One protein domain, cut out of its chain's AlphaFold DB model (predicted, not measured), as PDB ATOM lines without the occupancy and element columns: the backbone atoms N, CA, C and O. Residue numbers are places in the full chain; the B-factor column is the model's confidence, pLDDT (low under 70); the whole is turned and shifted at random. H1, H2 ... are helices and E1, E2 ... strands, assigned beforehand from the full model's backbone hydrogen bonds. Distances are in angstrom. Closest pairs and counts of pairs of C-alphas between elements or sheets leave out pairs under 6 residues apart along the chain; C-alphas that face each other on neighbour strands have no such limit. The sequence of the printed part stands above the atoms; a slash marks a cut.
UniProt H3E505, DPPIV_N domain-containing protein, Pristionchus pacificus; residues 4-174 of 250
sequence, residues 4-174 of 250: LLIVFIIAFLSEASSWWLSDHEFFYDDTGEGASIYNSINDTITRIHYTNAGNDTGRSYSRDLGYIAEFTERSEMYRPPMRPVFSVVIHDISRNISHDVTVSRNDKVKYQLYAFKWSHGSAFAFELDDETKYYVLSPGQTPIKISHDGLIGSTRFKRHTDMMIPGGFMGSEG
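AT A GLANCE: This is residues 4 to 174 of the 250 residues of the protein "DPPIV_N domain-containing protein" of Pristionchus pacificus (UniProt H3E505). Two lobes stand at the two ends of the longest axis: a small one, the four-stranded sheet E1 to E4 with H1 off to its side, and a larger one, where the twisted sheet E5 to E8 and the three-stranded sheet E9 to E11 lie partly face to face, loosely, nearest at E9. Residues 48 to 56 bridge the lobes, H3 grazes both sheets of the larger lobe, and residues 4 to 9 of H1 stick out. The printed part has 171 residues, with H1, then E1 to E11, then H2 and H3; each sheet is antiparallel, in the order E1 E2 E3 E4, E5 E6 E7 E8 and E9 E10 E11. The class is mixed, helices and strands, though under half of the residues are in named elements. The whole is compact, with a radius of gyration of the C-alphas of 17.3 A and spans of 54 by 38 by 29 A.

IN THESE COORDINATES: Find C-alpha 4 at (116.445, 186.876, 92.541); there H1, residues 4 to 12, begins, and it runs 15.1 A. Next come E1, residues 18 to 20, E2, residues 25 to 30 and 15.6 A long, E3, residues 34 to 39 and 16.4 A long, and E4, residues 44 to 47. Look for C-alpha 57 at (134.436, 162.438, 102.584), where E5, residues 57 to 61, starts its 13.1 A. E6, residues 67 to 73, spans 19.3 A, and E7, residues 86 to 92, spans 19.6 A; E8 is residues 97 to 100. Then read E9, residues 115 to 118, E10, residues 124 to 127, and E11, residues 133 to 136. H2, residues 158 to 161, and H3, residues 169 to 172, follow; H3 ends at C-alpha 172, (129.920, 158.138, 90.724).

HOW THE PARTS SIT: Start at H1, which is only just not on the sheet E1 E2 E3 E4, with 4 pairs of C-alphas within 10 A. That sheet is a meander, each strand the antiparallel neighbour of the one before. In the hairpin E1 and E2, N 27 and O 19 are 2.8 A apart; in E2 and E3, N 36 and O 28 are 2.8 A apart; in E3 and E4, N 37 and O 46 are 2.8 A apart. E4 and E5 are apart. The second meander, E5 E6 E7 E8, is strongly twisted. Look there at N 69 and O 60, 2.7 A, for E5 and E6; N 70 and O 89, 2.8 A, for E6 and E7; and N 99 and O 90, 2.7 A, for E7 and E8. E9 is near E6 and near E7, with 5 and 6 pairs of C-alphas within 10 A. In the third meander, E9 E10 E11, N 117 and O 125 are 2.9 A apart, and N 136 and O 124 are 2.8 A apart. H3 only grazes the sheet E5 E6 E7 E8, with residues 169 to 172, and the sheet E9 E10 E11, with residues 171 to 172; the closest C-alphas of E9 and H3 are those of Ala 115 and Ser 172, 4.8 A. H2 is on none of the three sheets. In H1, 0 of 5 O i to N i+4 pairs and 1 of 6 O i to N i+3 pairs are within hydrogen-bond range; H2 and H3 are too short for an O i to N i+4 pair.

THE WHOLE: The two C-alphas farthest apart are those of Asn 42 and Gly 150, 55.0 A. The printed part has no cut. The links E6 to E7, E8 to E9 and E11 to H2 are long, with 12, 14 and 21 residues. The mean pLDDT of the printed part is 70.8, and 72 residues are under 70, among them residues 4 to 17 and 148 to 174.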
ATOM      1  N   LEU A   4     116.303 187.862  93.625       36.88
ATOM      2  CA  LEU A   4     116.445 186.876  92.541       36.88
ATOM      3  C   LEU A   4     117.887 186.738  92.016       36.88
ATOM      4  O   LEU A   4     118.221 185.745  91.382       36.88
ATOM      5  N   LEU A   5     118.748 187.722  92.300       31.55
ATOM      6  CA  LEU A   5     120.143 187.722  91.861       31.55
ATOM      7  C   LEU A   5     121.070 186.950  92.819       31.55
ATOM      8  O   LEU A   5     122.136 186.523  92.399       31.55
ATOM      9  N   ILE A   6     120.680 186.749  94.086       40.50
ATOM     10  CA  ILE A   6     121.542 186.090  95.085       40.50
ATOM     11  C   ILE A   6     121.495 184.562  94.932       40.50
ATOM     12  O   ILE A   6     122.532 183.914  95.032       40.50
ATOM     13  N   VAL A   7     120.343 183.992  94.555       39.62
ATOM     14  CA  VAL A   7     120.205 182.544  94.283       39.62
ATOM     15  C   VAL A   7     121.027 182.110  93.058       39.62
ATOM     16  O   VAL A   7     121.543 181.000  93.019       39.62
ATOM     17  N   PHE A   8     121.225 183.000  92.078       36.81
ATOM     18  CA  PHE A   8     121.990 182.685  90.864       36.81
ATOM     19  C   PHE A   8     123.516 182.712  91.052       36.81
ATOM     20  O   PHE A   8     124.230 182.113  90.252       36.81
ATOM     21  N   ILE A   9     124.031 183.402  92.078       36.47
ATOM     22  CA  ILE A   9     125.482 183.580  92.270       36.47
ATOM     23  C   ILE A   9     126.097 182.442  93.104       36.47
ATOM     24  O   ILE A   9     127.273 182.134  92.924       36.47
ATOM     25  N   ILE A  10     125.318 181.747  93.941       42.94
ATOM     26  CA  ILE A  10     125.824 180.631  94.768       42.94
ATOM     27  C   ILE A  10     126.082 179.359  93.929       42.94
ATOM     28  O   ILE A  10     126.908 178.533  94.296       42.94
ATOM     29  N   ALA A  11     125.483 179.237  92.740       34.94
ATOM     30  CA  ALA A  11     125.625 178.059  91.877       34.94
ATOM     31  C   ALA A  11     127.000 177.901  91.186       34.94
ATOM     32  O   ALA A  11     127.217 176.904  90.504       34.94
ATOM     33  N   PHE A  12     127.920 178.867  91.304       34.62
ATOM     34  CA  PHE A  12     129.140 178.883  90.483       34.62
ATOM     35  C   PHE A  12     130.446 178.525  91.204       34.62
ATOM     36  O   PHE A  12     131.476 178.455  90.535       34.62
ATOM     37  N   LEU A  13     130.449 178.288  92.521       32.12
ATOM     38  CA  LEU A  13     131.700 178.096  93.273       32.12
ATOM     39  C   LEU A  13     131.597 177.092  94.440       32.12
ATOM     40  O   LEU A  13     132.049 177.397  95.533       32.12
ATOM     41  N   SER A  14     131.041 175.900  94.218       37.78
ATOM     42  CA  SER A  14     131.413 174.650  94.915       37.78
ATOM     43  C   SER A  14     130.530 173.503  94.422       37.78
ATOM     44  O   SER A  14     129.463 173.723  93.852       37.78
ATOM     45  N   GLU A  15     130.979 172.267  94.631       51.12
ATOM     46  CA  GLU A  15     130.282 170.998  94.359       51.12
ATOM     47  C   GLU A  15     129.064 170.776  95.281       51.12
ATOM     48  O   GLU A  15     128.816 169.679  95.778       51.12
ATOM     49  N   ALA A  16     128.310 171.839  95.551       54.09
ATOM     50  CA  ALA A  16     127.144 171.838  96.411       54.09
ATOM     51  C   ALA A  16     125.990 171.092  95.732       54.09
ATOM     52  O   ALA A  16     125.413 171.549  94.739       54.09
ATOM     53  N   SER A  17     125.623 169.936  96.286       69.38
ATOM     54  CA  SER A  17     124.397 169.246  95.893       69.38
ATOM     55  C   SER A  17     123.191 170.128  96.244       69.38
ATOM     56  O   SER A  17     123.066 170.586  97.381       69.38
ATOM     57  N   SER A  18     122.340 170.436  95.263       81.88
ATOM     58  CA  SER A  18     121.162 171.286  95.462       81.88
ATOM     59  C   SER A  18     120.017 170.894  94.532       81.88
ATOM     60  O   SER A  18     120.240 170.504  93.385       81.88
ATOM     61  N   TRP A  19     118.783 170.945  95.035       86.25
ATOM     62  CA  TRP A  19     117.576 170.625  94.269       86.25
ATOM     63  C   TRP A  19     116.317 171.161  94.949       86.25
ATOM     64  O   TRP A  19     116.295 171.483  96.135       86.25
ATOM     65  N   TRP A  20     115.230 171.222  94.186       88.31
ATOM     66  CA  TRP A  20     113.907 171.543  94.712       88.31
ATOM     67  C   TRP A  20     113.275 170.314  95.371       88.31
ATOM     68  O   TRP A  20     113.162 169.257  94.744       88.31
ATOM     69  N   LEU A  21     112.851 170.464  96.626       88.81
ATOM     70  CA  LEU A  21     112.058 169.466  97.355       88.81
ATOM     71  C   LEU A  21     110.566 169.628  97.051       88.81
ATOM     72  O   LEU A  21     109.830 168.647  96.968       88.81
ATOM     73  N   SER A  22     110.133 170.875  96.869       91.12
ATOM     74  CA  SER A  22     108.768 171.266  96.522       91.12
ATOM     75  C   SER A  22     108.782 172.604  95.774       91.12
ATOM     76  O   SER A  22     109.845 173.184  95.564       91.12
ATOM     77  N   ASP A  23     107.610 173.135  95.422       94.25
ATOM     78  CA  ASP A  23     107.478 174.461  94.794       94.25
ATOM     79  C   ASP A  23     107.991 175.612  95.680       94.25
ATOM     80  O   ASP A  23     108.199 176.730  95.204       94.25
ATOM     81  N   HIS A  24     108.180 175.354  96.978       95.25
ATOM     82  CA  HIS A  24     108.540 176.373  97.957       95.25
ATOM     83  C   HIS A  24     109.790 176.059  98.769       95.25
ATOM     84  O   HIS A  24     110.286 176.966  99.440       95.25
ATOM     85  N   GLU A  25     110.299 174.829  98.703       94.00
ATOM     86  CA  GLU A  25     111.438 174.374  99.494       94.00
ATOM     87  C   GLU A  25     112.606 173.966  98.601       94.00
ATOM     88  O   GLU A  25     112.483 173.102  97.728       94.00
ATOM     89  N   PHE A  26     113.754 174.591  98.848       92.06
ATOM     90  CA  PHE A  26     114.994 174.370  98.121       92.06
ATOM     91  C   PHE A  26     116.049 173.798  99.063       92.06
ATOM     92  O   PHE A  26     116.406 174.421 100.064       92.06
ATOM     93  N   PHE A  27     116.535 172.607  98.737       90.50
ATOM     94  CA  PHE A  27     117.650 171.973  99.420       90.50
ATOM     95  C   PHE A  27     118.972 172.455  98.825       90.50
ATOM     96  O   PHE A  27     119.121 172.516  97.602       90.50
ATOM     97  N   TYR A  28     119.949 172.721  99.686       87.44
ATOM     98  CA  TYR A  28     121.333 172.948  99.293       87.44
ATOM     99  C   TYR A  28     122.297 172.476 100.385       87.44
ATOM    100  O   TYR A  28     122.010 172.603 101.576       87.44
ATOM    101  N   ASP A  29     123.451 171.949  99.981       81.75
ATOM    102  CA  ASP A  29     124.562 171.646 100.886       81.75
ATOM    103  C   ASP A  29     125.645 172.715 100.772       81.75
ATOM    104  O   ASP A  29     126.315 172.820  99.745       81.75
ATOM    105  N   ASP A  30     125.798 173.523 101.819       72.38
ATOM    106  CA  ASP A  30     126.882 174.493 101.898       72.38
ATOM    107  C   ASP A  30     128.121 173.801 102.472       72.38
ATOM    108  O   ASP A  30     128.175 173.435 103.653       72.38
ATOM    109  N   THR A  31     129.116 173.588 101.612       61.97
ATOM    110  CA  THR A  31     130.380 172.926 101.939       61.97
ATOM    111  C   THR A  31     131.065 173.620 103.123       61.97
ATOM    112  O   THR A  31     131.757 174.619 102.954       61.97
ATOM    113  N   GLY A  32     130.878 173.082 104.332       62.97
ATOM    114  CA  GLY A  32     131.438 173.602 105.586       62.97
ATOM    115  C   GLY A  32     130.393 173.955 106.651       62.97
ATOM    116  O   GLY A  32     130.661 173.755 107.835       62.97
ATOM    117  N   GLU A  33     129.196 174.398 106.255       68.00
ATOM    118  CA  GLU A  33     128.076 174.666 107.178       68.00
ATOM    119  C   GLU A  33     127.050 173.522 107.231       68.00
ATOM    120  O   GLU A  33     126.288 173.420 108.198       68.00
ATOM    121  N   GLY A  34     127.089 172.629 106.239       76.12
ATOM    122  CA  GLY A  34     126.231 171.460 106.117       76.12
ATOM    123  C   GLY A  34     124.936 171.733 105.355       76.12
ATOM    124  O   GLY A  34     124.639 172.851 104.926       76.12
ATOM    125  N   ALA A  35     124.140 170.677 105.209       84.94
ATOM    126  CA  ALA A  35     122.905 170.722 104.450       84.94
ATOM    127  C   ALA A  35     121.833 171.605 105.094       84.94
ATOM    128  O   ALA A  35     121.622 171.604 106.308       84.94
ATOM    129  N   SER A  36     121.124 172.348 104.251       89.94
ATOM    130  CA  SER A  36     120.087 173.292 104.642       89.94
ATOM    131  C   SER A  36     118.896 173.236 103.686       89.94
ATOM    132  O   SER A  36     119.026 172.933 102.501       89.94
ATOM    133  N   ILE A  37     117.717 173.561 104.214       92.44
ATOM    134  CA  ILE A  37     116.475 173.708 103.457       92.44
ATOM    135  C   ILE A  37     116.011 175.152 103.593       92.44
ATOM    136  O   ILE A  37     115.739 175.616 104.701       92.44
ATOM    137  N   TYR A  38     115.903 175.853 102.472       93.25
ATOM    138  CA  TYR A  38     115.316 177.184 102.398       93.25
ATOM    139  C   TYR A  38     113.833 177.101 102.035       93.25
ATOM    140  O   TYR A  38     113.483 176.476 101.034       93.25
ATOM    141  N   ASN A  39     112.973 177.767 102.806       95.06
ATOM    142  CA  ASN A  39     111.545 177.882 102.531       95.06
ATOM    143  C   ASN A  39     111.194 179.308 102.077       95.06
ATOM    144  O   ASN A  39     111.289 180.276 102.831       95.06
ATOM    145  N   SER A  40     110.741 179.423 100.831       94.56
ATOM    146  CA  SER A  40     110.444 180.701 100.173       94.56
ATOM    147  C   SER A  40     109.130 181.363 100.607       94.56
ATOM    148  O   SER A  40     108.940 182.548 100.336       94.56
ATOM    149  N   ILE A  41     108.222 180.644 101.281       95.56
ATOM    150  CA  ILE A  41     106.957 181.218 101.778       95.56
ATOM    151  C   ILE A  41     107.219 182.107 102.993       95.56
ATOM    152  O   ILE A  41     106.632 183.181 103.122       95.56
ATOM    153  N   ASN A  42     108.063 181.634 103.909       95.00
ATOM    154  CA  ASN A  42     108.290 182.261 105.210       95.00
ATOM    155  C   ASN A  42     109.725 182.775 105.404       95.00
ATOM    156  O   ASN A  42     110.027 183.291 106.477       95.00
ATOM    157  N   ASP A  43     110.576 182.650 104.382       92.50
ATOM    158  CA  ASP A  43     111.983 183.069 104.387       92.50
ATOM    159  C   ASP A  43     112.799 182.405 105.514       92.50
ATOM    160  O   ASP A  43     113.686 183.013 106.115       92.50
ATOM    161  N   THR A  44     112.474 181.150 105.842       94.44
ATOM    162  CA  THR A  44     113.166 180.387 106.893       94.44
ATOM    163  C   THR A  44     114.193 179.424 106.312       94.44
ATOM    164  O   THR A  44     114.016 178.877 105.224       94.44
ATOM    165  N   ILE A  45     115.271 179.198 107.066       92.44
ATOM    166  CA  ILE A  45     116.295 178.197 106.760       92.44
ATOM    167  C   ILE A  45     116.291 177.154 107.875       92.44
ATOM    168  O   ILE A  45     116.488 177.487 109.045       92.44
ATOM    169  N   THR A  46     116.094 175.891 107.508       90.94
ATOM    170  CA  THR A  46     116.203 174.743 108.414       90.94
ATOM    171  C   THR A  46     117.522 174.031 108.154       90.94
ATOM    172  O   THR A  46     117.758 173.562 107.045       90.94
ATOM    173  N   ARG A  47     118.388 173.944 109.170       88.25
ATOM    174  CA  ARG A  47     119.669 173.230 109.068       88.25
ATOM    175  C   ARG A  47     119.479 171.746 109.367       88.25
ATOM    176  O   ARG A  47     118.877 171.387 110.380       88.25
ATOM    177  N   ILE A  48     120.027 170.893 108.511       82.38
ATOM    178  CA  ILE A  48     120.072 169.446 108.710       82.38
ATOM    179  C   ILE A  48     121.337 169.141 109.505       82.38
ATOM    180  O   ILE A  48     122.455 169.180 108.994       82.38
ATOM    181  N   HIS A  49     121.169 168.888 110.799       72.31
ATOM    182  CA  HIS A  49     122.296 168.623 111.682       72.31
ATOM    183  C   HIS A  49     122.828 167.202 111.483       72.31
ATOM    184  O   HIS A  49     122.124 166.227 111.731       72.31
ATOM    185  N   TYR A  50     124.104 167.099 111.114       69.44
ATOM    186  CA  TYR A  50     124.847 165.846 111.077       69.44
ATOM    187  C   TYR A  50     126.247 166.063 111.660       69.44
ATOM    188  O   TYR A  50     126.996 166.922 111.201       69.44
ATOM    189  N   THR A  51     126.584 165.325 112.718       60.81
ATOM    190  CA  THR A  51     127.795 165.550 113.529       60.81
ATOM    191  C   THR A  51     128.996 164.695 113.131       60.81
ATOM    192  O   THR A  51     130.075 164.894 113.682       60.81
ATOM    193  N   ASN A  52     128.840 163.757 112.195       57.72
ATOM    194  CA  ASN A  52     129.828 162.705 111.936       57.72
ATOM    195  C   ASN A  52     130.430 162.790 110.530       57.72
ATOM    196  O   ASN A  52     130.430 161.808 109.804       57.72
ATOM    197  N   ALA A  53     130.934 163.949 110.119       56.94
ATOM    198  CA  ALA A  53     131.625 164.031 108.839       56.94
ATOM    199  C   ALA A  53     133.142 163.914 109.002       56.94
ATOM    200  O   ALA A  53     133.763 164.762 109.643       56.94
ATOM    201  N   GLY A  54     133.743 162.889 108.394       58.97
ATOM    202  CA  GLY A  54     135.190 162.856 108.187       58.97
ATOM    203  C   GLY A  54     135.634 163.959 107.217       58.97
ATOM    204  O   GLY A  54     134.920 164.272 106.263       58.97
ATOM    205  N   ASN A  55     136.818 164.538 107.443       53.41
ATOM    206  CA  ASN A  55     137.330 165.685 106.674       53.41
ATOM    207  C   ASN A  55     137.563 165.409 105.173       53.41
ATOM    208  O   ASN A  55     137.587 166.363 104.406       53.41
ATOM    209  N   ASP A  56     137.669 164.142 104.753       56.53
ATOM    210  CA  ASP A  56     137.970 163.735 103.368       56.53
ATOM    211  C   ASP A  56     136.849 162.877 102.756       56.53
ATOM    212  O   ASP A  56     137.098 161.871 102.087       56.53
ATOM    213  N   THR A  57     135.590 163.222 103.043       66.12
ATOM    214  CA  THR A  57     134.436 162.438 102.584       66.12
ATOM    215  C   THR A  57     133.481 163.247 101.719       66.12
ATOM    216  O   THR A  57     133.056 164.344 102.085       66.12
ATOM    217  N   GLY A  58     133.134 162.689 100.558       75.69
ATOM    218  CA  GLY A  58     132.012 163.169  99.755       75.69
ATOM    219  C   GLY A  58     130.695 162.826 100.449       75.69
ATOM    220  O   GLY A  58     130.634 161.883 101.242       75.69
ATOM    221  N   ARG A  59     129.624 163.571 100.161       80.38
ATOM    222  CA  ARG A  59     128.288 163.301 100.715       80.38
ATOM    223  C   ARG A  59     127.224 163.328  99.630       80.38
ATOM    224  O   ARG A  59     127.327 164.070  98.661       80.38
ATOM    225  N   SER A  60     126.188 162.523  99.821       84.62
ATOM    226  CA  SER A  60     124.970 162.532  99.012       84.62
ATOM    227  C   SER A  60     123.783 162.248  99.915       84.62
ATOM    228  O   SER A  60     123.855 161.363 100.765       84.62
ATOM    229  N   TYR A  61     122.683 162.966  99.743       86.81
ATOM    230  CA  TYR A  61     121.518 162.843 100.617       86.81
ATOM    231  C   TYR A  61     120.414 162.089  99.888       86.81
ATOM    232  O   TYR A  61     120.222 162.280  98.684       86.81
ATOM    233  N   SER A  62     119.682 161.242 100.611       90.31
ATOM    234  CA  SER A  62     118.453 160.672 100.064       90.31
ATOM    235  C   SER A  62     117.460 161.796  99.776       90.31
ATOM    236  O   SER A  62     117.462 162.837 100.437       90.31
ATOM    237  N   ARG A  63     116.588 161.613  98.782       86.75
ATOM    238  CA  ARG A  63     115.682 162.689  98.356       86.75
ATOM    239  C   ARG A  63     114.624 163.033  99.410       86.75
ATOM    240  O   ARG A  63     114.177 164.175  99.468       86.75
ATOM    241  N   ASP A  64     114.274 162.065 100.257       88.75
ATOM    242  CA  ASP A  64     113.428 162.255 101.443       88.75
ATOM    243  C   ASP A  64     114.170 162.892 102.634       88.75
ATOM    244  O   ASP A  64     113.553 163.159 103.664       88.75
ATOM    245  N   LEU A  65     115.480 163.137 102.496       89.06
ATOM    246  CA  LEU A  65     116.370 163.700 103.511       89.06
ATOM    247  C   LEU A  65     116.393 162.914 104.829       89.06
ATOM    248  O   LEU A  65     116.819 163.440 105.853       89.06
ATOM    249  N   GLY A  66     115.955 161.652 104.820       90.62
ATOM    250  CA  GLY A  66     116.055 160.761 105.977       90.62
ATOM    251  C   GLY A  66     117.466 160.205 106.181       90.62
ATOM    252  O   GLY A  66     117.817 159.812 107.297       90.62
ATOM    253  N   TYR A  67     118.275 160.188 105.117       91.12
ATOM    254  CA  TYR A  67     119.562 159.510 105.081       91.12
ATOM    255  C   TYR A  67     120.665 160.340 104.421       91.12
ATOM    256  O   TYR A  67     120.431 161.115 103.493       91.12
ATOM    257  N   ILE A  68     121.898 160.111 104.874       89.38
ATOM    258  CA  ILE A  68     123.122 160.682 104.301       89.38
ATOM    259  C   ILE A  68     124.047 159.533 103.914       89.38
ATOM    260  O   ILE A  68     124.447 158.753 104.771       89.38
ATOM    261  N   ALA A  69     124.401 159.426 102.639       87.88
ATOM    262  CA  ALA A  69     125.499 158.589 102.178       87.88
ATOM    263  C   ALA A  69     126.811 159.370 102.294       87.88
ATOM    264  O   ALA A  69     126.950 160.457 101.732       87.88
ATOM    265  N   GLU A  70     127.771 158.798 103.009       86.19
ATOM    266  CA  GLU A  70     129.135 159.291 103.151       86.19
ATOM    267  C   GLU A  70     130.075 158.427 102.307       86.19
ATOM    268  O   GLU A  70     130.077 157.199 102.418       86.19
ATOM    269  N   PHE A  71     130.863 159.083 101.457       81.75
ATOM    270  CA  PHE A  71     131.759 158.467 100.487       81.75
ATOM    271  C   PHE A  71     133.194 158.683 100.934       81.75
ATOM    272  O   PHE A  71     133.647 159.820 101.035       81.75
ATOM    273  N   THR A  72     133.939 157.605 101.146       79.19
ATOM    274  CA  THR A  72     135.385 157.687 101.381       79.19
ATOM    275  C   THR A  72     136.107 157.195 100.137       79.19
ATOM    276  O   THR A  72     136.090 155.996  99.839       79.19
ATOM    277  N   GLU A  73     136.718 158.119  99.395       72.31
ATOM    278  CA  GLU A  73     137.536 157.778  98.233       72.31
ATOM    279  C   GLU A  73     138.820 157.072  98.677       72.31
ATOM    280  O   GLU A  73     139.443 157.427  99.678       72.31
ATOM    281  N   ARG A  74     139.243 156.057  97.918       65.31
ATOM    282  CA  ARG A  74     140.535 155.399  98.120       65.31
ATOM    283  C   ARG A  74     141.459 155.697  96.948       65.31
ATOM    284  O   ARG A  74     141.597 154.890  96.032       65.31
ATOM    285  N   SER A  75     142.124 156.849  97.024       54.91
ATOM    286  CA  SER A  75     143.071 157.366  96.022       54.91
ATOM    287  C   SER A  75     144.255 156.430  95.730       54.91
ATOM    288  O   SER A  75     144.837 156.483  94.650       54.91
ATOM    289  N   GLU A  76     144.587 155.523  96.652       49.12
ATOM    290  CA  GLU A  76     145.650 154.517  96.494       49.12
ATOM    291  C   GLU A  76     145.249 153.320  95.608       49.12
ATOM    292  O   GLU A  76     146.072 152.452  95.327       49.12
ATOM    293  N   MET A  77     143.987 153.231  95.169       49.09
ATOM    294  CA  MET A  77     143.458 152.076  94.437       49.09
ATOM    295  C   MET A  77     142.830 152.471  93.101       49.09
ATOM    296  O   MET A  77     141.685 152.130  92.814       49.09
ATOM    297  N   TYR A  78     143.604 153.129  92.238       49.16
ATOM    298  CA  TYR A  78     143.261 153.217  90.820       49.16
ATOM    299  C   TYR A  78     143.281 151.811  90.207       49.16
ATOM    300  O   TYR A  78     144.328 151.296  89.813       49.16
ATOM    301  N   ARG A  79     142.116 151.160  90.132       48.22
ATOM    302  CA  ARG A  79     141.968 149.904  89.391       48.22
ATOM    303  C   ARG A  79     141.740 150.210  87.911       48.22
ATOM    304  O   ARG A  79     140.930 151.084  87.600       48.22
ATOM    305  N   PRO A  80     142.431 149.523  86.987       44.97
ATOM    306  CA  PRO A  80     142.140 149.641  85.567       44.97
ATOM    307  C   PRO A  80     140.681 149.246  85.274       44.97
ATOM    308  O   PRO A  80     140.239 148.220  85.791       44.97
ATOM    309  N   PRO A  81     139.956 149.996  84.424       48.56
ATOM    310  CA  PRO A  81     140.295 151.322  83.903       48.56
ATOM    311  C   PRO A  81     140.048 152.396  84.977       48.56
ATOM    312  O   PRO A  81     138.948 152.441  85.506       48.56
ATOM    313  N   MET A  82     141.050 153.244  85.262       51.72
ATOM    314  CA  MET A  82     141.102 154.298  86.300       51.72
ATOM    315  C   MET A  82     139.738 154.906  86.687       51.72
ATOM    316  O   MET A  82     139.355 155.971  86.202       51.72
ATOM    317  N   ARG A  83     139.003 154.231  87.572       57.50
ATOM    318  CA  ARG A  83     137.772 154.730  88.186       57.50
ATOM    319  C   ARG A  83     138.041 154.896  89.680       57.50
ATOM    320  O   ARG A  83     138.649 153.992  90.263       57.50
ATOM    321  N   PRO A  84     137.629 156.017  90.294       60.47
ATOM    322  CA  PRO A  84     137.712 156.155  91.738       60.47
ATOM    323  C   PRO A  84     136.848 155.060  92.362       60.47
ATOM    324  O   PRO A  84     135.660 154.946  92.061       60.47
ATOM    325  N   VAL A  85     137.464 154.223  93.193       71.56
ATOM    326  CA  VAL A  85     136.739 153.277  94.040       71.56
ATOM    327  C   VAL A  85     136.532 153.920  95.398       71.56
ATOM    328  O   VAL A  85     137.429 154.565  95.951       71.56
ATOM    329  N   PHE A  86     135.346 153.728  95.948       76.44
ATOM    330  CA  PHE A  86     134.970 154.335  97.214       76.44
ATOM    331  C   PHE A  86     134.213 153.343  98.088       76.44
ATOM    332  O   PHE A  86     133.640 152.360  97.615       76.44
ATOM    333  N   SER A  87     134.232 153.592  99.392       82.94
ATOM    334  CA  SER A  87     133.322 152.948 100.335       82.94
ATOM    335  C   SER A  87     132.171 153.889 100.657       82.94
ATOM    336  O   SER A  87     132.391 155.096 100.747       82.94
ATOM    337  N   VAL A  88     130.974 153.332 100.856       85.50
ATOM    338  CA  VAL A  88     129.785 154.097 101.249       85.50
ATOM    339  C   VAL A  88     129.266 153.612 102.593       85.50
ATOM    340  O   VAL A  88     129.046 152.413 102.785       85.50
ATOM    341  N   VAL A  89     129.034 154.563 103.492       89.06
ATOM    342  CA  VAL A  89     128.292 154.369 104.739       89.06
ATOM    343  C   VAL A  89     127.045 155.240 104.678       89.06
ATOM    344  O   VAL A  89     127.132 156.425 104.378       89.06
ATOM    345  N   ILE A  90     125.877 154.657 104.935       91.50
ATOM    346  CA  ILE A  90     124.603 155.376 104.983       91.50
ATOM    347  C   ILE A  90     124.233 155.639 106.437       91.50
ATOM    348  O   ILE A  90     124.091 154.703 107.218       91.50
ATOM    349  N   HIS A  91     124.000 156.895 106.784       91.56
ATOM    350  CA  HIS A  91     123.600 157.335 108.115       91.56
ATOM    351  C   HIS A  91     122.114 157.679 108.140       91.56
ATOM    352  O   HIS A  91     121.648 158.460 107.316       91.56
ATOM    353  N   ASP A  92     121.374 157.105 109.087       92.12
ATOM    354  CA  ASP A  92     119.987 157.466 109.397       92.12
ATOM    355  C   ASP A  92     119.986 158.677 110.333       92.12
ATOM    356  O   ASP A  92     120.410 158.582 111.491       92.12
ATOM    357  N   ILE A  93     119.496 159.815 109.838       87.38
ATOM    358  CA  ILE A  93     119.523 161.089 110.568       87.38
ATOM    359  C   ILE A  93     118.633 161.022 111.814       87.38
ATOM    360  O   ILE A  93     118.981 161.554 112.868       87.38
ATOM    361  N   SER A  94     117.489 160.345 111.717       87.50
ATOM    362  CA  SER A  94     116.485 160.304 112.784       87.50
ATOM    363  C   SER A  94     116.879 159.380 113.936       87.50
ATOM    364  O   SER A  94     116.578 159.657 115.097       87.50
ATOM    365  N   ARG A  95     117.547 158.267 113.614       87.62
ATOM    366  CA  ARG A  95     117.909 157.216 114.574       87.62
ATOM    367  C   ARG A  95     119.358 157.286 115.025       87.62
ATOM    368  O   ARG A  95     119.702 156.607 115.990       87.62
ATOM    369  N   ASN A  96     120.187 158.082 114.350       86.44
ATOM    370  CA  ASN A  96     121.623 158.167 114.588       86.44
ATOM    371  C   ASN A  96     122.300 156.780 114.535       86.44
ATOM    372  O   ASN A  96     123.072 156.405 115.419       86.44
ATOM    373  N   ILE A  97     121.945 155.993 113.513       90.19
ATOM    374  CA  ILE A  97     122.545 154.684 113.214       90.19
ATOM    375  C   ILE A  97     123.162 154.707 111.817       90.19
ATOM    376  O   ILE A  97     122.737 155.487 110.966       90.19
ATOM    377  N   SER A  98     124.127 153.824 111.572       90.94
ATOM    378  CA  SER A  98     124.839 153.741 110.294       90.94
ATOM    379  C   SER A  98     124.736 152.344 109.682       90.94
ATOM    380  O   SER A  98     124.683 151.336 110.391       90.94
ATOM    381  N   HIS A  99     124.734 152.291 108.355       90.56
ATOM    382  CA  HIS A  99     124.643 151.085 107.545       90.56
ATOM    383  C   HIS A  99     125.769 151.072 106.511       90.56
ATOM    384  O   HIS A  99     125.813 151.925 105.626       90.56
ATOM    385  N   ASP A 100     126.648 150.079 106.582       88.31
ATOM    386  CA  ASP A 100     127.646 149.868 105.535       88.31
ATOM    387  C   ASP A 100     126.961 149.390 104.247       88.31
ATOM    388  O   ASP A 100     126.170 148.441 104.265       88.31
ATOM    389  N   VAL A 101     127.310 149.989 103.106       86.88
ATOM    390  CA  VAL A 101     126.900 149.467 101.798       86.88
ATOM    391  C   VAL A 101     127.882 148.374 101.390       86.88
ATOM    392  O   VAL A 101     128.989 148.626 100.914       86.88
ATOM    393  N   THR A 102     127.491 147.125 101.631       79.25
ATOM    394  CA  THR A 102     128.337 145.951 101.409       79.25
ATOM    395  C   THR A 102     127.504 144.740 100.995       79.25
ATOM    396  O   THR A 102     126.326 144.617 101.330       79.25
ATOM    397  N   VAL A 103     128.140 143.823 100.268       70.69
ATOM    398  CA  VAL A 103     127.615 142.486  99.994       70.69
ATOM    399  C   VAL A 103     128.561 141.494 100.649       70.69
ATOM    400  O   VAL A 103     129.776 141.601 100.489       70.69
ATOM    401  N   SER A 104     128.018 140.523 101.386       60.59
ATOM    402  CA  SER A 104     128.802 139.482 102.059       60.59
ATOM    403  C   SER A 104     129.498 138.581 101.026       60.59
ATOM    404  O   SER A 104     129.000 137.521 100.660       60.59
ATOM    405  N   ARG A 105     130.652 139.008 100.510       53.12
ATOM    406  CA  ARG A 105     131.583 138.188  99.727       53.12
ATOM    407  C   ARG A 105     132.814 137.952 100.596       53.12
ATOM    408  O   ARG A 105     133.446 138.921 100.997       53.12
ATOM    409  N   ASN A 106     133.113 136.680 100.885       45.72
ATOM    410  CA  ASN A 106     134.334 136.166 101.530       45.72
ATOM    411  C   ASN A 106     135.345 137.246 101.972       45.72
ATOM    412  O   ASN A 106     136.217 137.613 101.190       45.72
ATOM    413  N   ASP A 107     135.186 137.727 103.210       43.00
ATOM    414  CA  ASP A 107     136.064 138.410 104.185       43.00
ATOM    415  C   ASP A 107     137.344 139.191 103.802       43.00
ATOM    416  O   ASP A 107     137.996 139.723 104.702       43.00
ATOM    417  N   LYS A 108     137.752 139.329 102.537       44.62
ATOM    418  CA  LYS A 108     139.078 139.877 102.184       44.62
ATOM    419  C   LYS A 108     139.072 141.101 101.276       44.62
ATOM    420  O   LYS A 108     140.070 141.813 101.261       44.62
ATOM    421  N   VAL A 109     137.980 141.398 100.573       50.59
ATOM    422  CA  VAL A 109     137.859 142.630  99.770       50.59
ATOM    423  C   VAL A 109     136.639 143.390 100.248       50.59
ATOM    424  O   VAL A 109     135.539 143.314  99.714       50.59
ATOM    425  N   LYS A 110     136.854 144.055 101.368       52.12
ATOM    426  CA  LYS A 110     135.872 144.839 102.085       52.12
ATOM    427  C   LYS A 110     135.770 146.227 101.413       52.12
ATOM    428  O   LYS A 110     136.773 146.933 101.340       52.12
ATOM    429  N   TYR A 111     134.566 146.589 100.955       62.56
ATOM    430  CA  TYR A 111     134.107 147.969 100.680       62.56
ATOM    431  C   TYR A 111     134.677 148.690  99.441       62.56
ATOM    432  O   TYR A 111     135.379 149.692  99.574       62.56
ATOM    433  N   GLN A 112     134.378 148.213  98.230       75.00
ATOM    434  CA  GLN A 112     134.729 148.941  97.003       75.00
ATOM    435  C   GLN A 112     133.529 148.987  96.070       75.00
ATOM    436  O   GLN A 112     133.111 147.954  95.552       75.00
ATOM    437  N   LEU A 113     132.969 150.183  95.913       78.94
ATOM    438  CA  LEU A 113     131.908 150.478  94.964       78.94
ATOM    439  C   LEU A 113     132.485 151.288  93.802       78.94
ATOM    440  O   LEU A 113     133.391 152.104  93.988       78.94
ATOM    441  N   TYR A 114     131.937 151.048  92.617       78.00
ATOM    442  CA  TYR A 114     132.210 151.797  91.390       78.00
ATOM    443  C   TYR A 114     131.142 152.859  91.137       78.00
ATOM    444  O   TYR A 114     131.423 153.889  90.526       78.00
ATOM    445  N   ALA A 115     129.919 152.600  91.602       81.50
ATOM    446  CA  ALA A 115     128.809 153.523  91.486       81.50
ATOM    447  C   ALA A 115     127.815 153.380  92.640       81.50
ATOM    448  O   ALA A 115     127.671 152.298  93.212       81.50
ATOM    449  N   PHE A 116     127.107 154.463  92.942       86.88
ATOM    450  CA  PHE A 116     126.032 154.528  93.924       86.88
ATOM    451  C   PHE A 116     125.036 155.618  93.521       86.88
ATOM    452  O   PHE A 116     125.445 156.736  93.221       86.88
ATOM    453  N   LYS A 117     123.734 155.322  93.558       89.12
ATOM    454  CA  LYS A 117     122.681 156.298  93.258       89.12
ATOM    455  C   LYS A 117     121.462 156.103  94.148       89.12
ATOM    456  O   LYS A 117     120.954 154.987  94.276       89.12
ATOM    457  N   TRP A 118     120.969 157.200  94.715       90.94
ATOM    458  CA  TRP A 118     119.681 157.245  95.400       90.94
ATOM    459  C   TRP A 118     118.514 157.185  94.406       90.94
ATOM    460  O   TRP A 118     118.585 157.718  93.301       90.94
ATOM    461  N   SER A 119     117.424 156.553  94.824       92.50
ATOM    462  CA  SER A 119     116.105 156.702  94.196       92.50
ATOM    463  C   SER A 119     115.475 158.061  94.536       92.50
ATOM    464  O   SER A 119     116.092 158.900  95.199       92.50
ATOM    465  N   HIS A 120     114.224 158.283  94.128       89.06
ATOM    466  CA  HIS A 120     113.460 159.458  94.548       89.06
ATOM    467  C   HIS A 120     112.956 159.373  96.006       89.06
ATOM    468  O   HIS A 120     112.370 160.341  96.494       89.06
ATOM    469  N   GLY A 121     113.221 158.268  96.713       89.56
ATOM    470  CA  GLY A 121     113.036 158.101  98.158       89.56
ATOM    471  C   GLY A 121     114.331 157.685  98.871       89.56
ATOM    472  O   GLY A 121     115.377 158.313  98.701       89.56
ATOM    473  N   SER A 122     114.257 156.618  99.674       92.62
ATOM    474  CA  SER A 122     115.390 156.044 100.426       92.62
ATOM    475  C   SER A 122     115.930 154.729  99.854       92.62
ATOM    476  O   SER A 122     116.919 154.196 100.360       92.62
ATOM    477  N   ALA A 123     115.327 154.198  98.787       95.56
ATOM    478  CA  ALA A 123     115.922 153.097  98.037       95.56
ATOM    479  C   ALA A 123     117.173 153.580  97.289       95.56
ATOM    480  O   ALA A 123     117.315 154.773  97.004       95.56
ATOM    481  N   PHE A 124     118.072 152.666  96.943       93.88
ATOM    482  CA  PHE A 124     119.292 152.995  96.210       93.88
ATOM    483  C   PHE A 124     119.792 151.821  95.373       93.88
ATOM    484  O   PHE A 124     119.433 150.664  95.596       93.88
ATOM    485  N   ALA A 125     120.643 152.128  94.402       93.31
ATOM    486  CA  ALA A 125     121.358 151.154  93.593       93.31
ATOM    487  C   ALA A 125     122.863 151.390  93.691       93.31
ATOM    488  O   ALA A 125     123.314 152.515  93.905       93.31
ATOM    489  N   PHE A 126     123.646 150.325  93.544       89.31
ATOM    490  CA  PHE A 126     125.101 150.423  93.544       89.31
ATOM    491  C   PHE A 126     125.759 149.348  92.681       89.31
ATOM    492  O   PHE A 126     125.173 148.308  92.373       89.31
ATOM    493  N   GLU A 127     127.010 149.603  92.312       85.06
ATOM    494  CA  GLU A 127     127.848 148.727  91.495       85.06
ATOM    495  C   GLU A 127     129.104 148.322  92.273       85.06
ATOM    496  O   GLU A 127     129.807 149.189  92.793       85.06
ATOM    497  N   LEU A 128     129.382 147.017  92.372       79.69
ATOM    498  CA  LEU A 128     130.596 146.490  93.024       79.69
ATOM    499  C   LEU A 128     131.784 146.374  92.066       79.69
ATOM    500  O   LEU A 128     132.934 146.540  92.462       79.69
ATOM    501  N   ASP A 129     131.493 145.997  90.833       74.44
ATOM    502  CA  ASP A 129     132.425 145.776  89.738       74.44
ATOM    503  C   ASP A 129     131.648 145.984  88.431       74.44
ATOM    504  O   ASP A 129     130.419 146.085  88.466       74.44
ATOM    505  N   ASP A 130     132.342 146.038  87.291       69.31
ATOM    506  CA  ASP A 130     131.713 146.366  86.003       69.31
ATOM    507  C   ASP A 130     130.486 145.480  85.692       69.31
ATOM    508  O   ASP A 130     129.534 145.939  85.058       69.31
ATOM    509  N   GLU A 131     130.451 144.240  86.191       73.69
ATOM    510  CA  GLU A 131     129.401 143.250  85.925       73.69
ATOM    511  C   GLU A 131     128.309 143.206  87.003       73.69
ATOM    512  O   GLU A 131     127.158 142.871  86.711       73.69
ATOM    513  N   THR A 132     128.630 143.551  88.250       82.38
ATOM    514  CA  THR A 132     127.773 143.256  89.399       82.38
ATOM    515  C   THR A 132     127.097 144.509  89.953       82.38
ATOM    516  O   THR A 132     127.664 145.271  90.740       82.38
ATOM    517  N   LYS A 133     125.816 144.647  89.613       87.06
ATOM    518  CA  LYS A 133     124.909 145.712  90.067       87.06
ATOM    519  C   LYS A 133     123.862 145.183  91.052       87.06
ATOM    520  O   LYS A 133     123.354 144.066  90.867       87.06
ATOM    521  N   TYR A 134     123.518 145.997  92.050       91.25
ATOM    522  CA  TYR A 134     122.534 145.706  93.096       91.25
ATOM    523  C   TYR A 134     121.524 146.842  93.276       91.25
ATOM    524  O   TYR A 134     121.840 148.007  93.054       91.25
ATOM    525  N   TYR A 135     120.338 146.479  93.757       94.12
ATOM    526  CA  TYR A 135     119.297 147.375  94.253       94.12
ATOM    527  C   TYR A 135     119.013 147.079  95.730       94.12
ATOM    528  O   TYR A 135     119.033 145.921  96.154       94.12
ATOM    529  N   VAL A 136     118.721 148.111  96.515       95.12
ATOM    530  CA  VAL A 136     118.336 148.001  97.924       95.12
ATOM    531  C   VAL A 136     117.109 148.868  98.168       95.12
ATOM    532  O   VAL A 136     117.115 150.058  97.867       95.12
ATOM    533  N   LEU A 137     116.062 148.274  98.739       94.69
ATOM    534  CA  LEU A 137     114.787 148.957  98.968       94.69
ATOM    535  C   LEU A 137     114.872 150.027 100.071       94.69
ATOM    536  O   LEU A 137     114.198 151.045  99.985       94.69
ATOM    537  N   SER A 138     115.683 149.808 101.107       94.06
ATOM    538  CA  SER A 138     115.985 150.818 102.128       94.06
ATOM    539  C   SER A 138     117.309 150.501 102.834       94.06
ATOM    540  O   SER A 138     117.723 149.334 102.850       94.06
ATOM    541  N   PRO A 139     117.962 151.478 103.484       94.19
ATOM    542  CA  PRO A 139     119.180 151.232 104.252       94.19
ATOM    543  C   PRO A 139     118.993 150.117 105.290       94.19
ATOM    544  O   PRO A 139     117.930 149.978 105.899       94.19
ATOM    545  N   GLY A 140     120.013 149.269 105.434       88.88
ATOM    546  CA  GLY A 140     119.995 148.101 106.321       88.88
ATOM    547  C   GLY A 140     119.276 146.858 105.781       88.88
ATOM    548  O   GLY A 140     119.361 145.805 106.412       88.88
ATOM    549  N   GLN A 141     118.602 146.931 104.628       92.12
ATOM    550  CA  GLN A 141     118.032 145.745 103.981       92.12
ATOM    551  C   GLN A 141     119.063 144.972 103.155       92.12
ATOM    552  O   GLN A 141     120.086 145.504 102.727       92.12
ATOM    553  N   THR A 142     118.776 143.691 102.911       90.88
ATOM    554  CA  THR A 142     119.618 142.829 102.074       90.88
ATOM    555  C   THR A 142     119.592 143.293 100.612       90.88
ATOM    556  O   THR A 142     118.504 143.406 100.043       90.88
ATOM    557  N   PRO A 143     120.759 143.509  99.975       92.38
ATOM    558  CA  PRO A 143     120.820 143.871  98.563       92.38
ATOM    559  C   PRO A 143     120.271 142.786  97.632       92.38
ATOM    560  O   PRO A 143     120.552 141.599  97.801       92.38
ATOM    561  N   ILE A 144     119.537 143.207  96.604       92.00
ATOM    562  CA  ILE A 144     119.023 142.370  95.518       92.00
ATOM    563  C   ILE A 144     119.969 142.523  94.330       92.00
ATOM    564  O   ILE A 144     120.163 143.631  93.833       92.00
ATOM    565  N   LYS A 145     120.575 141.427  93.865       90.62
ATOM    566  CA  LYS A 145     121.383 141.454  92.639       90.62
ATOM    567  C   LYS A 145     120.448 141.648  91.442       90.62
ATOM    568  O   LYS A 145     119.560 140.828  91.238       90.62
ATOM    569  N   ILE A 146     120.660 142.714  90.672       88.31
ATOM    570  CA  ILE A 146     119.825 143.057  89.500       88.31
ATOM    571  C   ILE A 146     120.516 142.745  88.169       88.31
ATOM    572  O   ILE A 146     119.855 142.587  87.147       88.31
ATOM    573  N   SER A 147     121.843 142.618  88.204       83.19
ATOM    574  CA  SER A 147     122.694 142.217  87.078       83.19
ATOM    575  C   SER A 147     122.516 140.741  86.700       83.19
ATOM    576  O   SER A 147     122.374 139.882  87.573       83.19
ATOM    577  N   HIS A 148     122.577 140.444  85.398       69.25
ATOM    578  CA  HIS A 148     122.531 139.083  84.854       69.25
ATOM    579  C   HIS A 148     123.940 138.498  84.693       69.25
ATOM    580  O   HIS A 148     124.847 139.187  84.231       69.25
ATOM    581  N   ASP A 149     124.111 137.219  85.032       62.34
ATOM    582  CA  ASP A 149     125.385 136.513  84.869       62.34
ATOM    583  C   ASP A 149     125.746 136.346  83.381       62.34
ATOM    584  O   ASP A 149     124.931 135.882  82.584       62.34
ATOM    585  N   GLY A 150     126.984 136.689  83.009       49.66
ATOM    586  CA  GLY A 150     127.545 136.413  81.678       49.66
ATOM    587  C   GLY A 150     127.405 137.525  80.635       49.66
ATOM    588  O   GLY A 150     127.888 137.359  79.516       49.66
ATOM    589  N   LEU A 151     126.802 138.665  80.982       51.62
ATOM    590  CA  LEU A 151     126.869 139.880  80.172       51.62
ATOM    591  C   LEU A 151     127.891 140.813  80.819       51.62
ATOM    592  O   LEU A 151     127.655 141.300  81.923       51.62
ATOM    593  N   ILE A 152     129.023 141.032  80.133       47.91
ATOM    594  CA  ILE A 152     130.020 142.042  80.515       47.91
ATOM    595  C   ILE A 152     129.244 143.332  80.734       47.91
ATOM    596  O   ILE A 152     128.556 143.792  79.821       47.91
ATOM    597  N   GLY A 153     129.254 143.820  81.970       43.62
ATOM    598  CA  GLY A 153     128.483 144.980  82.374       43.62
ATOM    599  C   GLY A 153     129.147 146.283  81.927       43.62
ATOM    600  O   GLY A 153     130.294 146.294  81.484       43.62
ATOM    601  N   SER A 154     128.363 147.359  81.985       42.94
ATOM    602  CA  SER A 154     128.646 148.709  81.486       42.94
ATOM    603  C   SER A 154     130.126 149.103  81.470       42.94
ATOM    604  O   SER A 154     130.651 149.739  82.393       42.94
ATOM    605  N   THR A 155     130.790 148.876  80.339       41.94
ATOM    606  CA  THR A 155     131.844 149.795  79.948       41.94
ATOM    607  C   THR A 155     131.146 151.066  79.505       41.94
ATOM    608  O   THR A 155     130.652 151.180  78.386       41.94
ATOM    609  N   ARG A 156     131.105 152.033  80.429       45.31
ATOM    610  CA  ARG A 156     130.947 153.455  80.126       45.31
ATOM    611  C   ARG A 156     131.536 153.705  78.747       45.31
ATOM    612  O   ARG A 156     132.709 153.377  78.533       45.31
ATOM    613  N   PHE A 157     130.759 154.282  77.834       40.28
ATOM    614  CA  PHE A 157     131.308 154.869  76.618       40.28
ATOM    615  C   PHE A 157     132.495 155.739  77.040       40.28
ATOM    616  O   PHE A 157     132.318 156.835  77.570       40.28
ATOM    617  N   LYS A 158     133.719 155.236  76.842       41.62
ATOM    618  CA  LYS A 158     134.945 155.850  77.375       41.62
ATOM    619  C   LYS A 158     135.119 157.284  76.863       41.62
ATOM    620  O   LYS A 158     135.666 158.134  77.551       41.62
ATOM    621  N   ARG A 159     134.491 157.575  75.717       36.44
ATOM    622  CA  ARG A 159     134.357 158.901  75.104       36.44
ATOM    623  C   ARG A 159     133.591 159.948  75.923       36.44
ATOM    624  O   ARG A 159     133.765 161.125  75.637       36.44
ATOM    625  N   HIS A 160     132.727 159.575  76.869       33.34
ATOM    626  CA  HIS A 160     132.019 160.546  77.724       33.34
ATOM    627  C   HIS A 160     132.699 160.781  79.076       33.34
ATOM    628  O   HIS A 160     132.438 161.795  79.714       33.34
ATOM    629  N   THR A 161     133.632 159.919  79.478       39.50
ATOM    630  CA  THR A 161     134.474 160.140  80.665       39.50
ATOM    631  C   THR A 161     135.729 160.958  80.416       39.50
ATOM    632  O   THR A 161     136.278 161.489  81.370       39.50
ATOM    633  N   ASP A 162     136.163 161.138  79.169       32.53
ATOM    634  CA  ASP A 162     137.285 162.040  78.868       32.53
ATOM    635  C   ASP A 162     136.925 163.530  79.096       32.53
ATOM    636  O   ASP A 162     137.786 164.399  79.005       32.53
ATOM    637  N   MET A 163     135.665 163.833  79.446       27.34
ATOM    638  CA  MET A 163     135.225 165.123  79.997       27.34
ATOM    639  C   MET A 163     135.064 165.082  81.528       27.34
ATOM    640  O   MET A 163     134.198 165.759  82.079       27.34
ATOM    641  N   MET A 164     135.893 164.299  82.231       31.69
ATOM    642  CA  MET A 164     136.098 164.475  83.671       31.69
ATOM    643  C   MET A 164     136.543 165.918  83.923       31.69
ATOM    644  O   MET A 164     137.679 166.300  83.648       31.69
ATOM    645  N   ILE A 165     135.619 166.723  84.438       29.80
ATOM    646  CA  ILE A 165     135.948 167.983  85.087       29.80
ATOM    647  C   ILE A 165     136.804 167.603  86.304       29.80
ATOM    648  O   ILE A 165     136.339 166.813  87.128       29.80
ATOM    649  N   PRO A 166     138.045 168.105  86.424       24.89
ATOM    650  CA  PRO A 166     138.807 167.951  87.652       24.89
ATOM    651  C   PRO A 166     138.033 168.682  88.752       24.89
ATOM    652  O   PRO A 166     137.890 169.901  88.690       24.89
ATOM    653  N   GLY A 167     137.455 167.929  89.686       29.83
ATOM    654  CA  GLY A 167     136.589 168.472  90.731       29.83
ATOM    655  C   GLY A 167     135.632 167.438  91.311       29.83
ATOM    656  O   GLY A 167     135.906 166.895  92.364       29.83
ATOM    657  N   GLY A 168     134.526 167.123  90.636       35.72
ATOM    658  CA  GLY A 168     133.362 166.558  91.327       35.72
ATOM    659  C   GLY A 168     133.206 165.037  91.310       35.72
ATOM    660  O   GLY A 168     133.294 164.388  90.267       35.72
ATOM    661  N   PHE A 169     132.761 164.498  92.451       43.16
ATOM    662  CA  PHE A 169     132.192 163.150  92.636       43.16
ATOM    663  C   PHE A 169     130.998 162.812  91.709       43.16
ATOM    664  O   PHE A 169     130.511 161.681  91.727       43.16
ATOM    665  N   MET A 170     130.541 163.736  90.850       38.66
ATOM    666  CA  MET A 170     129.440 163.556  89.882       38.66
ATOM    667  C   MET A 170     129.668 162.413  88.874       38.66
ATOM    668  O   MET A 170     128.744 161.987  88.186       38.66
ATOM    669  N   GLY A 171     130.880 161.859  88.798       42.41
ATOM    670  CA  GLY A 171     131.170 160.649  88.032       42.41
ATOM    671  C   GLY A 171     130.730 159.329  88.685       42.41
ATOM    672  O   GLY A 171     130.954 158.293  88.056       42.41
ATOM    673  N   SER A 172     130.154 159.336  89.892       54.94
ATOM    674  CA  SER A 172     129.920 158.138  90.724       54.94
ATOM    675  C   SER A 172     128.482 157.594  90.733       54.94
ATOM    676  O   SER A 172     128.245 156.550  91.330       54.94
ATOM    677  N   GLU A 173     127.521 158.216  90.042       59.72
ATOM    678  CA  GLU A 173     126.128 157.717  90.021       59.72
ATOM    679  C   GLU A 173     125.919 156.458  89.158       59.72
ATOM    680  O   GLU A 173     124.862 155.830  89.202       59.72
ATOM    681  N   GLY A 174     126.927 156.057  88.378       64.00
ATOM    682  CA  GLY A 174     126.808 154.959  87.417       64.00
ATOM    683  C   GLY A 174     125.838 155.280  86.277       64.00
ATOM    684  O   GLY A 174     125.522 156.437  86.016       64.00
TER     685      GLY A 174